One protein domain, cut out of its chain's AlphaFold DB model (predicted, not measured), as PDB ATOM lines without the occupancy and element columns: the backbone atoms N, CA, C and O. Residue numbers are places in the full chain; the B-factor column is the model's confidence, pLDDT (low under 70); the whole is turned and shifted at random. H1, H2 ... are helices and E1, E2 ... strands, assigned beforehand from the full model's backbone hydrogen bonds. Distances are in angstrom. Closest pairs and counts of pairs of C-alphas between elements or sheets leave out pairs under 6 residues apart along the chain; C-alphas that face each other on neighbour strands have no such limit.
ATOM      1  N   LEU A   9     -13.585  21.464  33.876       71.31
ATOM      2  CA  LEU A   9     -13.687  21.065  35.278       71.31
ATOM      3  C   LEU A   9     -12.834  21.947  36.202       71.31
ATOM      4  O   LEU A   9     -13.274  22.280  37.300       71.31
ATOM      5  N   ASP A  10     -11.649  22.370  35.763       80.56
ATOM      6  CA  ASP A  10     -10.777  23.236  36.558       80.56
ATOM      7  C   ASP A  10     -11.335  24.657  36.649       80.56
ATOM      8  O   ASP A  10     -11.343  25.232  37.736       80.56
ATOM      9  N   ALA A  11     -11.889  25.186  35.555       84.00
ATOM     10  CA  ALA A  11     -12.600  26.468  35.568       84.00
ATOM     11  C   ALA A  11     -13.840  26.432  36.485       84.00
ATOM     12  O   ALA A  11     -14.082  27.366  37.251       84.00
ATOM     13  N   SER A  12     -14.584  25.322  36.481       82.44
ATOM     14  CA  SER A  12     -15.743  25.127  37.369       82.44
ATOM     15  C   SER A  12     -15.320  25.043  38.838       82.44
ATOM     16  O   SER A  12     -15.889  25.720  39.691       82.44
ATOM     17  N   ASN A  13     -14.255  24.294  39.139       84.50
ATOM     18  CA  ASN A  13     -13.686  24.232  40.485       84.50
ATOM     19  C   ASN A  13     -13.160  25.590  40.962       84.50
ATOM     20  O   ASN A  13     -13.240  25.879  42.149       84.50
ATOM     21  N   LEU A  14     -12.601  26.417  40.073       88.88
ATOM     22  CA  LEU A  14     -12.214  27.788  40.418       88.88
ATOM     23  C   LEU A  14     -13.445  28.647  40.730       88.88
ATOM     24  O   LEU A  14     -13.412  29.387  41.704       88.88
ATOM     25  N   THR A  15     -14.533  28.503  39.972       89.50
ATOM     26  CA  THR A  15     -15.797  29.241  40.183       89.50
ATOM     27  C   THR A  15     -16.377  28.992  41.584       89.50
ATOM     28  O   THR A  15     -16.802  29.938  42.242       89.50
ATOM     29  N   TYR A  16     -16.293  27.761  42.104       85.69
ATOM     30  CA  TYR A  16     -16.684  27.460  43.491       85.69
ATOM     31  C   TYR A  16     -15.887  28.254  44.540       85.69
ATOM     32  O   TYR A  16     -16.440  28.637  45.568       85.69
ATOM     33  N   GLU A  17     -14.610  28.564  44.292       89.06
ATOM     34  CA  GLU A  17     -13.819  29.395  45.211       89.06
ATOM     35  C   GLU A  17     -14.289  30.855  45.210       89.06
ATOM     36  O   GLU A  17     -14.340  31.490  46.265       89.06
ATOM     37  N   PHE A  18     -14.679  31.385  44.044       89.81
ATOM     38  CA  PHE A  18     -15.293  32.712  43.939       89.81
ATOM     39  C   PHE A  18     -16.623  32.763  44.696       89.81
ATOM     40  O   PHE A  18     -16.839  33.684  45.489       89.81
ATOM     41  N   GLU A  19     -17.469  31.745  44.528       85.75
ATOM     42  CA  GLU A  19     -18.723  31.621  45.271       85.75
ATOM     43  C   GLU A  19     -18.478  31.592  46.785       85.75
ATOM     44  O   GLU A  19     -19.063  32.392  47.516       85.75
ATOM     45  N   ASN A  20     -17.565  30.738  47.257       84.06
ATOM     46  CA  ASN A  20     -17.240  30.609  48.677       84.06
ATOM     47  C   ASN A  20     -16.827  31.949  49.292       84.06
ATOM     48  O   ASN A  20     -17.284  32.290  50.385       84.06
ATOM     49  N   VAL A  21     -15.990  32.729  48.603       85.88
ATOM     50  CA  VAL A  21     -15.582  34.052  49.092       85.88
ATOM     51  C   VAL A  21     -16.767  35.019  49.125       85.88
ATOM     52  O   VAL A  21     -16.936  35.712  50.126       85.88
ATOM     53  N   ARG A  22     -17.618  35.039  48.091       82.81
ATOM     54  CA  ARG A  22     -18.832  35.877  48.063       82.81
ATOM     55  C   ARG A  22     -19.789  35.566  49.213       82.81
ATOM     56  O   ARG A  22     -20.407  36.486  49.739       82.81
ATOM     57  N   VAL A  23     -19.912  34.299  49.611       78.31
ATOM     58  CA  VAL A  23     -20.804  33.909  50.717       78.31
ATOM     59  C   VAL A  23     -20.214  34.268  52.074       78.31
ATOM     60  O   VAL A  23     -20.897  34.846  52.917       78.31
ATOM     61  N   HIS A  24     -18.937  33.961  52.287       75.12
ATOM     62  CA  HIS A  24     -18.310  34.095  53.602       75.12
ATOM     63  C   HIS A  24     -17.764  35.499  53.891       75.12
ATOM     64  O   HIS A  24     -17.457  35.807  55.044       75.12
ATOM     65  N   GLN A  25     -17.619  36.350  52.873       76.38
ATOM     66  CA  GLN A  25     -17.074  37.703  53.000       76.38
ATOM     67  C   GLN A  25     -18.065  38.740  52.467       76.38
ATOM     68  O   GLN A  25     -17.883  39.343  51.410       76.38
ATOM     69  N   SER A  26     -19.120  38.976  53.250       64.88
ATOM     70  CA  SER A  26     -20.181  39.948  52.951       64.88
ATOM     71  C   SER A  26     -19.701  41.407  52.875       64.88
ATOM     72  O   SER A  26     -20.473  42.292  52.522       64.88
ATOM     73  N   ASP A  27     -18.449  41.686  53.248       69.75
ATOM     74  CA  ASP A  27     -17.795  42.995  53.153       69.75
ATOM     75  C   ASP A  27     -17.095  43.224  51.797       69.75
ATOM     76  O   ASP A  27     -16.421  44.242  51.592       69.75
ATOM     77  N   ILE A  28     -17.183  42.267  50.873       74.19
ATOM     78  CA  ILE A  28     -16.769  42.433  49.482       74.19
ATOM     79  C   ILE A  28     -17.991  42.868  48.680       74.19
ATOM     80  O   ILE A  28     -18.798  42.048  48.252       74.19
ATOM     81  N   GLU A  29     -18.106  44.178  48.468       72.75
ATOM     82  CA  GLU A  29     -19.115  44.747  47.573       72.75
ATOM     83  C   GLU A  29     -19.015  44.142  46.161       72.75
ATOM     84  O   GLU A  29     -17.941  43.742  45.699       72.75
ATOM     85  N   ASP A  30     -20.128  44.111  45.428       67.81
ATOM     86  CA  ASP A  30     -20.188  43.573  44.059       67.81
ATOM     87  C   ASP A  30     -19.186  44.248  43.111       67.81
ATOM     88  O   ASP A  30     -18.567  43.590  42.274       67.81
ATOM     89  N   ASN A  31     -18.937  45.544  43.313       67.81
ATOM     90  CA  ASN A  31     -17.981  46.342  42.542       67.81
ATOM     91  C   ASN A  31     -16.499  46.071  42.906       67.81
ATOM     92  O   ASN A  31     -15.597  46.508  42.186       67.81
ATOM     93  N   ALA A  32     -16.217  45.344  43.993       81.62
ATOM     94  CA  ALA A  32     -14.879  45.185  44.558       81.62
ATOM     95  C   ALA A  32     -14.126  43.981  43.960       81.62
ATOM     96  O   ALA A  32     -13.466  43.221  44.675       81.62
ATOM     97  N   LYS A  33     -14.169  43.838  42.628       83.50
ATOM     98  CA  LYS A  33     -13.581  42.727  41.851       83.50
ATOM     99  C   LYS A  33     -12.131  42.401  42.230       83.50
ATOM    100  O   LYS A  33     -11.776  41.244  42.421       83.50
ATOM    101  N   ASN A  34     -11.299  43.426  42.417       85.69
ATOM    102  CA  ASN A  34      -9.891  43.252  42.799       85.69
ATOM    103  C   ASN A  34      -9.723  42.671  44.210       85.69
ATOM    104  O   ASN A  34      -8.771  41.934  44.470       85.69
ATOM    105  N   LYS A  35     -10.627  43.015  45.136       87.50
ATOM    106  CA  LYS A  35     -10.627  42.462  46.493       87.50
ATOM    107  C   LYS A  35     -11.058  41.001  46.443       87.50
ATOM    108  O   LYS A  35     -10.334  40.174  46.982       87.50
ATOM    109  N   LEU A  36     -12.143  40.692  45.728       87.88
ATOM    110  CA  LEU A  36     -12.605  39.320  45.508       87.88
ATOM    111  C   LEU A  36     -11.495  38.436  44.941       87.88
ATOM    112  O   LEU A  36     -11.117  37.447  45.563       87.88
ATOM    113  N   PHE A  37     -10.915  38.842  43.811       89.81
ATOM    114  CA  PHE A  37      -9.837  38.102  43.164       89.81
ATOM    115  C   PHE A  37      -8.661  37.853  44.113       89.81
ATOM    116  O   PHE A  37      -8.124  36.751  44.162       89.81
ATOM    117  N   ARG A  38      -8.274  38.855  44.911       89.69
ATOM    118  CA  ARG A  38      -7.187  38.703  45.882       89.69
ATOM    119  C   ARG A  38      -7.503  37.653  46.942       89.69
ATOM    120  O   ARG A  38      -6.601  36.907  47.311       89.69
ATOM    121  N   GLU A  39      -8.723  37.623  47.460       89.38
ATOM    122  CA  GLU A  39      -9.120  36.644  48.476       89.38
ATOM    123  C   GLU A  39      -9.220  35.236  47.882       89.38
ATOM    124  O   GLU A  39      -8.668  34.302  48.460       89.38
ATOM    125  N   VAL A  40      -9.778  35.093  46.677       89.12
ATOM    126  CA  VAL A  40      -9.798  33.811  45.957       89.12
ATOM    127  C   VAL A  40      -8.382  33.315  45.670       89.12
ATOM    128  O   VAL A  40      -8.059  32.167  45.957       89.12
ATOM    129  N   ASN A  41      -7.491  34.187  45.194       88.56
ATOM    130  CA  ASN A  41      -6.117  33.816  44.862       88.56
ATOM    131  C   ASN A  41      -5.287  33.394  46.093       88.56
ATOM    132  O   ASN A  41      -4.261  32.734  45.933       88.56
ATOM    133  N   LYS A  42      -5.713  33.740  47.321       87.75
ATOM    134  CA  LYS A  42      -5.130  33.188  48.561       87.75
ATOM    135  C   LYS A  42      -5.570  31.748  48.824       87.75
ATOM    136  O   LYS A  42      -4.791  30.995  49.402       87.75
ATOM    137  N   LEU A  43      -6.800  31.388  48.448       85.69
ATOM    138  CA  LEU A  43      -7.347  30.037  48.604       85.69
ATOM    139  C   LEU A  43      -6.797  29.110  47.522       85.69
ATOM    140  O   LEU A  43      -6.249  28.047  47.810       85.69
ATOM    141  N   LYS A  44      -6.908  29.552  46.269       86.62
ATOM    142  CA  LYS A  44      -6.476  28.806  45.098       86.62
ATOM    143  C   LYS A  44      -5.930  29.766  44.060       86.62
ATOM    144  O   LYS A  44      -6.650  30.597  43.514       86.62
ATOM    145  N   SER A  45      -4.633  29.644  43.793       87.81
ATOM    146  CA  SER A  45      -3.995  30.503  42.806       87.81
ATOM    147  C   SER A  45      -4.496  30.167  41.407       87.81
ATOM    148  O   SER A  45      -4.554  28.993  41.029       87.81
ATOM    149  N   LEU A  46      -4.858  31.200  40.644       87.06
ATOM    150  CA  LEU A  46      -5.210  31.019  39.242       87.06
ATOM    151  C   LEU A  46      -3.963  30.598  38.446       87.06
ATOM    152  O   LEU A  46      -2.871  31.119  38.695       87.06
ATOM    153  N   PRO A  47      -4.112  29.693  37.462       87.31
ATOM    154  CA  PRO A  47      -3.061  29.422  36.493       87.31
ATOM    155  C   PRO A  47      -2.575  30.726  35.838       87.31
ATOM    156  O   PRO A  47      -3.386  31.610  35.568       87.31
ATOM    157  N   PRO A  48      -1.272  30.875  35.548       87.56
ATOM    158  CA  PRO A  48      -0.713  32.135  35.055       87.56
ATOM    159  C   PRO A  48      -1.241  32.545  33.677       87.56
ATOM    160  O   PRO A  48      -1.163  33.726  33.337       87.56
ATOM    161  N   ASN A  49      -1.759  31.604  32.889       87.38
ATOM    162  CA  ASN A  49      -2.417  31.856  31.610       87.38
ATOM    163  C   ASN A  49      -3.889  32.278  31.765       87.38
ATOM    164  O   ASN A  49      -4.458  32.793  30.814       87.38
ATOM    165  N   LEU A  50      -4.479  32.156  32.958       90.12
ATOM    166  CA  LEU A  50      -5.865  32.520  33.235       90.12
ATOM    167  C   LEU A  50      -5.957  33.910  33.887       90.12
ATOM    168  O   LEU A  50      -5.250  34.211  34.850       90.12
ATOM    169  N   GLU A  51      -6.854  34.754  33.394       92.19
ATOM    170  CA  GLU A  51      -7.165  36.066  33.960       92.19
ATOM    171  C   GLU A  51      -8.639  36.135  34.359       92.19
ATOM    172  O   GLU A  51      -9.520  35.756  33.598       92.19
ATOM    173  N   TYR A  52      -8.911  36.609  35.572       92.62
ATOM    174  CA  TYR A  52     -10.268  36.828  36.060       92.62
ATOM    175  C   TYR A  52     -10.887  38.082  35.421       92.62
ATOM    176  O   TYR A  52     -10.278  39.151  35.473       92.62
ATOM    177  N   LEU A  53     -12.099  37.963  34.868       92.81
ATOM    178  CA  LEU A  53     -12.829  39.076  34.247       92.81
ATOM    179  C   LEU A  53     -13.985  39.568  35.124       92.81
ATOM    180  O   LEU A  53     -14.120  40.768  35.405       92.81
ATOM    181  N   ASP A  54     -14.854  38.646  35.532       91.81
ATOM    182  CA  ASP A  54     -16.069  38.972  36.269       91.81
ATOM    183  C   ASP A  54     -16.714  37.744  36.920       91.81
ATOM    184  O   ASP A  54     -16.448  36.611  36.517       91.81
ATOM    185  N   ASP A  55     -17.606  37.985  37.878       90.62
ATOM    186  CA  ASP A  55     -18.397  36.976  38.568       90.62
ATOM    187  C   ASP A  55     -19.839  37.438  38.824       90.62
ATOM    188  O   ASP A  55     -20.176  38.625  38.768       90.62
ATOM    189  N   PHE A  56     -20.716  36.488  39.121       86.19
ATOM    190  CA  PHE A  56     -22.010  36.768  39.729       86.19
ATOM    191  C   PHE A  56     -22.395  35.647  40.690       86.19
ATOM    192  O   PHE A  56     -21.985  34.500  40.516       86.19
ATOM    193  N   ARG A  57     -23.245  35.976  41.664       81.25
ATOM    194  CA  ARG A  57     -23.920  35.005  42.523       81.25
ATOM    195  C   ARG A  57     -25.383  35.387  42.677       81.25
ATOM    196  O   ARG A  57     -25.689  36.495  43.109       81.25
ATOM    197  N   ASP A  58     -26.268  34.444  42.393       75.75
ATOM    198  CA  ASP A  58     -27.683  34.541  42.711       75.75
ATOM    199  C   ASP A  58     -27.999  33.667  43.933       75.75
ATOM    200  O   ASP A  58     -28.083  32.440  43.859       75.75
ATOM    201  N   GLY A  59     -28.180  34.324  45.081       68.75
ATOM    202  CA  GLY A  59     -28.507  33.660  46.343       68.75
ATOM    203  C   GLY A  59     -29.914  33.055  46.395       68.75
ATOM    204  O   GLY A  59     -30.172  32.254  47.288       68.75
ATOM    205  N   LEU A  60     -30.821  33.404  45.472       67.88
ATOM    206  CA  LEU A  60     -32.161  32.806  45.407       67.88
ATOM    207  C   LEU A  60     -32.132  31.434  44.737       67.88
ATOM    208  O   LEU A  60     -32.856  30.527  45.145       67.88
ATOM    209  N   THR A  61     -31.315  31.294  43.695       65.06
ATOM    210  CA  THR A  61     -31.223  30.067  42.899       65.06
ATOM    211  C   THR A  61     -30.024  29.193  43.261       65.06
ATOM    212  O   THR A  61     -29.933  28.067  42.772       65.06
ATOM    213  N   GLY A  62     -29.105  29.692  44.092       67.94
ATOM    214  CA  GLY A  62     -27.858  28.999  44.431       67.94
ATOM    215  C   GLY A  62     -26.931  28.830  43.225       67.94
ATOM    216  O   GLY A  62     -26.125  27.908  43.199       67.94
ATOM    217  N   THR A  63     -27.097  29.665  42.193       74.88
ATOM    218  CA  THR A  63     -26.281  29.638  40.974       74.88
ATOM    219  C   THR A  63     -25.252  30.754  41.030       74.88
ATOM    220  O   THR A  63     -25.581  31.907  41.318       74.88
ATOM    221  N   SER A  64     -24.008  30.432  40.701       83.62
ATOM    222  CA  SER A  64     -22.963  31.429  40.495       83.62
ATOM    223  C   SER A  64     -22.232  31.165  39.187       83.62
ATOM    224  O   SER A  64     -22.303  30.068  38.622       83.62
ATOM    225  N   GLY A  65     -21.546  32.176  38.675       89.25
ATOM    226  CA  GLY A  65     -20.719  32.027  37.491       89.25
ATOM    227  C   GLY A  65     -19.515  32.940  37.525       89.25
ATOM    228  O   GLY A  65     -19.508  33.977  38.188       89.25
ATOM    229  N   THR A  66     -18.466  32.533  36.825       92.62
ATOM    230  CA  THR A  66     -17.223  33.290  36.711       92.62
ATOM    231  C   THR A  66     -16.712  33.215  35.283       92.62
ATOM    232  O   THR A  66     -16.729  32.158  34.645       92.62
ATOM    233  N   ALA A  67     -16.277  34.364  34.779       92.81
ATOM    234  CA  ALA A  67     -15.682  34.519  33.469       92.81
ATOM    235  C   ALA A  67     -14.174  34.714  33.605       92.81
ATOM    236  O   ALA A  67     -13.692  35.530  34.401       92.81
ATOM    237  N   PHE A  68     -13.441  33.980  32.781       92.62
ATOM    238  CA  PHE A  68     -11.994  34.025  32.714       92.62
ATOM    239  C   PHE A  68     -11.532  34.241  31.277       92.62
ATOM    240  O   PHE A  68     -12.067  33.622  30.362       92.62
ATOM    241  N   LEU A  69     -10.510  35.065  31.075       92.00
ATOM    242  CA  LEU A  69      -9.770  35.126  29.821       92.00
ATOM    243  C   LEU A  69      -8.610  34.138  29.892       92.00
ATOM    244  O   LEU A  69      -7.754  34.248  30.772       92.00
ATOM    245  N   ASP A  70      -8.549  33.197  28.957       90.38
ATOM    246  CA  ASP A  70      -7.319  32.457  28.712       90.38
ATOM    247  C   ASP A  70      -6.423  33.256  27.763       90.38
ATOM    248  O   ASP A  70      -6.743  33.481  26.596       90.38
ATOM    249  N   LYS A  71      -5.279  33.694  28.275       90.06
ATOM    250  CA  LYS A  71      -4.338  34.561  27.562       90.06
ATOM    251  C   LYS A  71      -3.577  33.834  26.458       90.06
ATOM    252  O   LYS A  71      -3.055  34.505  25.568       90.06
ATOM    253  N   ASP A  72      -3.512  32.504  26.502       87.88
ATOM    254  CA  ASP A  72      -2.796  31.718  25.494       87.88
ATOM    255  C   ASP A  72      -3.631  31.551  24.216       87.88
ATOM    256  O   ASP A  72      -3.106  31.673  23.105       87.88
ATOM    257  N   SER A  73      -4.938  31.300  24.355       87.62
ATOM    258  CA  SER A  73      -5.867  31.162  23.223       87.62
ATOM    259  C   SER A  73      -6.591  32.462  22.847       87.62
ATOM    260  O   SER A  73      -7.006  32.614  21.695       87.62
ATOM    261  N   GLY A  74      -6.733  33.400  23.788       87.44
ATOM    262  CA  GLY A  74      -7.605  34.572  23.672       87.44
ATOM    263  C   GLY A  74      -9.092  34.255  23.871       87.44
ATOM    264  O   GLY A  74      -9.932  35.121  23.630       87.44
ATOM    265  N   GLU A  75      -9.434  33.027  24.270       88.94
ATOM    266  CA  GLU A  75     -10.812  32.595  24.496       88.94
ATOM    267  C   GLU A  75     -11.307  33.007  25.888       88.94
ATOM    268  O   GLU A  75     -10.566  32.989  26.875       88.94
ATOM    269  N   VAL A  76     -12.595  33.342  25.973       90.25
ATOM    270  CA  VAL A  76     -13.275  33.567  27.250       90.25
ATOM    271  C   VAL A  76     -13.929  32.266  27.699       90.25
ATOM    272  O   VAL A  76     -14.768  31.695  27.001       90.25
ATOM    273  N   ILE A  77     -13.556  31.813  28.890       89.62
ATOM    274  CA  ILE A  77     -14.117  30.648  29.560       89.62
ATOM    275  C   ILE A  77     -15.144  31.146  30.572       89.62
ATOM    276  O   ILE A  77     -14.792  31.819  31.539       89.62
ATOM    277  N   ILE A  78     -16.406  30.782  30.365       89.69
ATOM    278  CA  ILE A  78     -17.481  31.028  31.326       89.69
ATOM    279  C   ILE A  78     -17.807  29.705  32.005       89.69
ATOM    280  O   ILE A  78     -18.188  28.735  31.347       89.69
ATOM    281  N   ALA A  79     -17.636  29.669  33.320       88.50
ATOM    282  CA  ALA A  79     -17.944  28.515  34.144       88.50
ATOM    283  C   ALA A  79     -19.038  28.871  35.153       88.50
ATOM    284  O   ALA A  79     -19.129  30.007  35.615       88.50
ATOM    285  N   TYR A  80     -19.875  27.888  35.467       84.56
ATOM    286  CA  TYR A  80     -21.011  28.031  36.369       84.56
ATOM    287  C   TYR A  80     -20.910  26.993  37.481       84.56
ATOM    288  O   TYR A  80     -20.493  25.858  37.230       84.56
ATOM    289  N   THR A  81     -21.320  27.362  38.691       78.50
ATOM    290  CA  THR A  81     -21.561  26.397  39.767       78.50
ATOM    291  C   THR A  81     -23.023  25.971  39.769       78.50
ATOM    292  O   THR A  81     -23.925  26.748  39.446       78.50
ATOM    293  N   GLY A  82     -23.255  24.704  40.112       66.81
ATOM    294  CA  GLY A  82     -24.544  24.284  40.661       66.81
ATOM    295  C   GLY A  82     -24.587  24.571  42.164       66.81
ATOM    296  O   GLY A  82     -23.724  25.269  42.684       66.81
ATOM    297  N   THR A  83     -25.523  23.958  42.885       64.75
ATOM    298  CA  THR A  83     -25.623  24.080  44.347       64.75
ATOM    299  C   THR A  83     -24.291  23.768  45.042       64.75
ATOM    300  O   THR A  83     -23.701  22.706  44.812       64.75
ATOM    301  N   ASN A  84     -23.815  24.694  45.879       62.53
ATOM    302  CA  ASN A  84     -22.579  24.570  46.647       62.53
ATOM    303  C   ASN A  84     -22.866  24.341  48.146       62.53
ATOM    304  O   ASN A  84     -22.943  25.316  48.885       62.53
ATOM    305  N   PRO A  85     -22.923  23.084  48.622       57.72
ATOM    306  CA  PRO A  85     -23.260  22.758  50.015       57.72
ATOM    307  C   PRO A  85     -22.155  23.101  51.036       57.72
ATOM    308  O   PRO A  85     -22.257  22.761  52.213       57.72
ATOM    309  N   ASN A  86     -21.026  23.654  50.575       57.53
ATOM    310  CA  ASN A  86     -19.926  24.113  51.426       57.53
ATOM    311  C   ASN A  86     -19.911  25.642  51.574       57.53
ATOM    312  O   ASN A  86     -19.073  26.166  52.311       57.53
ATOM    313  N   ALA A  87     -20.777  26.356  50.847       56.66
ATOM    314  CA  ALA A  87     -20.873  27.804  50.931       56.66
ATOM    315  C   ALA A  87     -21.648  28.248  52.181       56.66
ATOM    316  O   ALA A  87     -21.398  29.345  52.676       56.66
ATOM    317  N   ASP A  88     -22.530  27.408  52.728       52.75
ATOM    318  CA  ASP A  88     -23.300  27.708  53.928       52.75
ATOM    319  C   ASP A  88     -23.464  26.435  54.794       52.75
ATOM    320  O   ASP A  88     -23.636  25.333  54.307       52.75
ATOM    321  N   PHE A  89     -23.406  26.519  56.125       46.97
ATOM    322  CA  PHE A  89     -23.864  25.407  56.994       46.97
ATOM    323  C   PHE A  89     -25.112  25.804  57.788       46.97
ATOM    324  O   PHE A  89     -25.758  24.958  58.403       46.97
ATOM    325  N   VAL A  90     -25.477  27.089  57.788       44.62
ATOM    326  CA  VAL A  90     -26.577  27.603  58.616       44.62
ATOM    327  C   VAL A  90     -27.800  27.946  57.760       44.62
ATOM    328  O   VAL A  90     -28.919  27.849  58.266       44.62
ATOM    329  N   THR A  91     -27.617  28.211  56.461       46.47
ATOM    330  CA  THR A  91     -28.715  28.405  55.496       46.47
ATOM    331  C   THR A  91     -28.874  27.261  54.473       46.47
ATOM    332  O   THR A  91     -29.982  27.082  53.962       46.47
ATOM    333  N   ASP A  92     -27.842  26.435  54.229       44.03
ATOM    334  CA  ASP A  92     -27.839  25.414  53.149       44.03
ATOM    335  C   ASP A  92     -28.867  24.283  53.351       44.03
ATOM    336  O   ASP A  92     -29.516  23.848  52.403       44.03
ATOM    337  N   VAL A  93     -29.164  23.851  54.584       47.56
ATOM    338  CA  VAL A  93     -30.099  22.719  54.793       47.56
ATOM    339  C   VAL A  93     -31.559  23.058  54.442       47.56
ATOM    340  O   VAL A  93     -32.344  22.155  54.140       47.56
ATOM    341  N   MET A  94     -31.968  24.331  54.478       44.12
ATOM    342  CA  MET A  94     -33.383  24.690  54.305       44.12
ATOM    343  C   MET A  94     -33.785  24.924  52.841       44.12
ATOM    344  O   MET A  94     -34.963  24.784  52.515       44.12
ATOM    345  N   VAL A  95     -32.832  25.245  51.959       46.06
ATOM    346  CA  VAL A  95     -33.094  25.547  50.539       46.06
ATOM    347  C   VAL A  95     -32.733  24.369  49.628       46.06
ATOM    348  O   VAL A  95     -33.497  24.085  48.700       46.06
ATOM    349  N   ASP A  96     -31.677  23.611  49.948       41.47
ATOM    350  CA  ASP A  96     -31.095  22.574  49.079       41.47
ATOM    351  C   ASP A  96     -32.048  21.435  48.665       41.47
ATOM    352  O   ASP A  96     -31.844  20.806  47.632       41.47
ATOM    353  N   VAL A  97     -33.126  21.157  49.408       43.25
ATOM    354  CA  VAL A  97     -34.060  20.045  49.102       43.25
ATOM    355  C   VAL A  97     -35.287  20.483  48.292       43.25
ATOM    356  O   VAL A  97     -35.928  19.658  47.638       43.25
ATOM    357  N   THR A  98     -35.625  21.772  48.274       41.53
ATOM    358  CA  THR A  98     -36.863  22.254  47.629       41.53
ATOM    359  C   THR A  98     -36.692  22.617  46.147       41.53
ATOM    360  O   THR A  98     -37.676  22.598  45.408       41.53
ATOM    361  N   SER A  99     -35.473  22.917  45.685       42.28
ATOM    362  CA  SER A  99     -35.190  23.491  44.352       42.28
ATOM    363  C   SER A  99     -34.402  22.596  43.387       42.28
ATOM    364  O   SER A  99     -34.371  22.914  42.201       42.28
ATOM    365  N   ILE A 100     -33.913  21.417  43.808       46.06
ATOM    366  CA  ILE A 100     -33.444  20.336  42.900       46.06
ATOM    367  C   ILE A 100     -34.493  20.016  41.787       46.06
ATOM    368  O   ILE A 100     -34.176  19.398  40.773       46.06
ATOM    369  N   LEU A 101     -35.749  20.462  41.962       42.38
ATOM    370  CA  LEU A 101     -36.973  20.105  41.237       42.38
ATOM    371  C   LEU A 101     -37.745  21.269  40.569       42.38
ATOM    372  O   LEU A 101     -38.913  21.070  40.235       42.38
ATOM    373  N   MET A 102     -37.186  22.470  40.363       46.69
ATOM    374  CA  MET A 102     -37.927  23.561  39.688       46.69
ATOM    375  C   MET A 102     -37.516  23.751  38.208       46.69
ATOM    376  O   MET A 102     -36.660  24.578  37.907       46.69
ATOM    377  N   PRO A 103     -38.157  23.051  37.244       43.84
ATOM    378  CA  PRO A 103     -37.883  23.121  35.801       43.84
ATOM    379  C   PRO A 103     -38.451  24.398  35.145       43.84
ATOM    380  O   PRO A 103     -38.993  24.348  34.044       43.84
ATOM    381  N   TYR A 104     -38.387  25.544  35.829       49.19
ATOM    382  CA  TYR A 104     -39.082  26.775  35.425       49.19
ATOM    383  C   TYR A 104     -38.218  27.773  34.636       49.19
ATOM    384  O   TYR A 104     -38.724  28.811  34.226       49.19
ATOM    385  N   GLY A 105     -36.940  27.470  34.376       49.94
ATOM    386  CA  GLY A 105     -36.103  28.261  33.460       49.94
ATOM    387  C   GLY A 105     -35.555  29.588  34.007       49.94
ATOM    388  O   GLY A 105     -34.919  30.322  33.264       49.94
ATOM    389  N   TYR A 106     -35.722  29.890  35.296       51.44
ATOM    390  CA  TYR A 106     -35.237  31.148  35.889       51.44
ATOM    391  C   TYR A 106     -33.704  31.307  35.889       51.44
ATOM    392  O   TYR A 106     -33.211  32.429  35.877       51.44
ATOM    393  N   HIS A 107     -32.940  30.211  35.834       54.03
ATOM    394  CA  HIS A 107     -31.471  30.268  35.770       54.03
ATOM    395  C   HIS A 107     -30.937  30.809  34.432       54.03
ATOM    396  O   HIS A 107     -29.798  31.273  34.375       54.03
ATOM    397  N   TYR A 108     -31.727  30.741  33.348       57.25
ATOM    398  CA  TYR A 108     -31.274  31.204  32.033       57.25
ATOM    399  C   TYR A 108     -31.066  32.713  32.013       57.25
ATOM    400  O   TYR A 108     -30.128  33.169  31.369       57.25
ATOM    401  N   ASP A 109     -31.886  33.474  32.737       65.00
ATOM    402  CA  ASP A 109     -31.859  34.933  32.668       65.00
ATOM    403  C   ASP A 109     -30.551  35.503  33.228       65.00
ATOM    404  O   ASP A 109     -29.934  36.346  32.584       65.00
ATOM    405  N   GLU A 110     -30.083  35.028  34.386       68.81
ATOM    406  CA  GLU A 110     -28.821  35.512  34.967       68.81
ATOM    407  C   GLU A 110     -27.599  35.006  34.197       68.81
ATOM    408  O   GLU A 110     -26.685  35.780  33.914       68.81
ATOM    409  N   ALA A 111     -27.602  33.743  33.757       66.31
ATOM    410  CA  ALA A 111     -26.525  33.212  32.925       66.31
ATOM    411  C   ALA A 111     -26.418  33.942  31.574       66.31
ATOM    412  O   ALA A 111     -25.308  34.210  31.105       66.31
ATOM    413  N   PHE A 112     -27.557  34.290  30.970       69.62
ATOM    414  CA  PHE A 112     -27.632  35.025  29.712       69.62
ATOM    415  C   PHE A 112     -27.203  36.485  29.876       69.62
ATOM    416  O   PHE A 112     -26.351  36.954  29.126       69.62
ATOM    417  N   LYS A 113     -27.706  37.191  30.896       78.50
ATOM    418  CA  LYS A 113     -27.253  38.557  31.217       78.50
ATOM    419  C   LYS A 113     -25.758  38.604  31.507       78.50
ATOM    420  O   LYS A 113     -25.094  39.571  31.147       78.50
ATOM    421  N   PHE A 114     -25.229  37.576  32.171       80.06
ATOM    422  CA  PHE A 114     -23.801  37.475  32.422       80.06
ATOM    423  C   PHE A 114     -23.027  37.341  31.116       80.06
ATOM    424  O   PHE A 114     -22.081  38.088  30.915       80.06
ATOM    425  N   TYR A 115     -23.473  36.481  30.197       74.81
ATOM    426  CA  TYR A 115     -22.878  36.378  28.865       74.81
ATOM    427  C   TYR A 115     -22.878  37.716  28.107       74.81
ATOM    428  O   TYR A 115     -21.872  38.057  27.501       74.81
ATOM    429  N   GLU A 116     -23.957  38.502  28.169       82.12
ATOM    430  CA  GLU A 116     -24.018  39.826  27.522       82.12
ATOM    431  C   GLU A 116     -23.119  40.889  28.179       82.12
ATOM    432  O   GLU A 116     -22.831  41.920  27.567       82.12
ATOM    433  N   ARG A 117     -22.712  40.677  29.435       82.12
ATOM    434  CA  ARG A 117     -21.895  41.623  30.209       82.12
ATOM    435  C   ARG A 117     -20.396  41.492  29.928       82.12
ATOM    436  O   ARG A 117     -19.665  42.446  30.200       82.12
ATOM    437  N   ILE A 118     -19.960  40.325  29.457       76.38
ATOM    438  CA  ILE A 118     -18.555  39.991  29.171       76.38
ATOM    439  C   ILE A 118     -18.196  40.378  27.740       76.38
ATOM    440  O   ILE A 118     -17.116  40.988  27.571       76.38
TER     441      ILE A 118
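Overview. This is residues 9 to 118 of the 118 residues of an uncharacterized protein of Streptococcus sinensis (UniProt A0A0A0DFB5). A twisted sheet of three antiparallel strands, E1, E2 and E3, lies between helices: H1 crosses one face slantwise with H2 beside it near E1, and H4 covers part of the other face. Residues 82 to 106, which hold the short H3, make a loop that reaches beyond one end of the sheet. The printed part has 110 residues, with four named helices and three named strands in the order H1, H2, E1, E2, E3, H3, H4 along the chain; the class is mixed, helices and strands, and the sheet has the order E1, E2, E3. The whole is compact, with a radius of gyration of the C-alphas of 14.1 A, and only just elongated, spanning 41 by 27 by 26 A.

Along the chain. H1, residues 9 to 24, begins at C-alpha 9 at (-13.687, 21.065, 35.278) and is 23.0 A long. H2 is residues 33 to 43, 15.7 A. E1, residues 50 to 58, begins at C-alpha 50 at (-5.865, 32.520, 33.235), is 23.9 A long and bends by 59 degrees at residue 53. E2 is residues 63 to 70, 22.8 A, and E3 is residues 76 to 81, 16.6 A. H3 is residues 92 to 95. H4, residues 107 to 117, is 15.9 A long and ends at C-alpha 117 at (-21.895, 41.623, 30.209).

Arrangement. The strands form a meander, each the antiparallel neighbour of the one before. E1 and E2 are a hairpin at 166 degrees, with N 53 and O 67 within hydrogen-bond range at 2.9 A. E2 and E3 are a hairpin at 157 degrees, with N 68 and O 77 within range at 2.8 A. The sheet is twisted, with C-alphas up to 4.5 A off its best plane. Helices on both faces make three layers, H1 and H2 on one face and H4 on the other. H1 lies over E1, E2 and E3 at a height over the sheet of 7.9 A, slantwise to the strands at 48 degrees to E1 on the local plane; its closest C-alphas to E3 are those of Ser 12 and Ala 79, 5.2 A apart. With residues 17 to 22 alone H1 touches H2, the closest C-alphas being those of Phe 18 and Val 40, 6.0 A apart; their lines are only just about perpendicular, at 70.5 degrees. H2 is on the sheet with residues 33 to 37, near E1. H4 has a height over the sheet of 9.2 A; it lies over E2 and only just over E1, where 3 of its C-alphas fall, and runs along the strands, only just, at 29.7 degrees to E2 on the local plane. Its closest C-alphas to E2 are those of Thr 63 and His 107, 7.4 A apart. H3 is not on the sheet and is apart from H1, H2 and H4. Each O i to N i+4 pair is within hydrogen-bond range in H2 and H4, 11 of 12 in H1, and H3 is too short for such a pair.

Size, cuts and confidence. The C-alphas farthest apart, those of Asp 72 and Met 94, are 42.6 A from each other. The printed part has no cut and ends at the chain's last residue, 118. The link from H3 to H4, with 11 residues, is long. The mean pLDDT of the printed part is 74.8, and it is under 70 at residues 26 to 27, 30 to 31, 59 to 62 and 82 to 112.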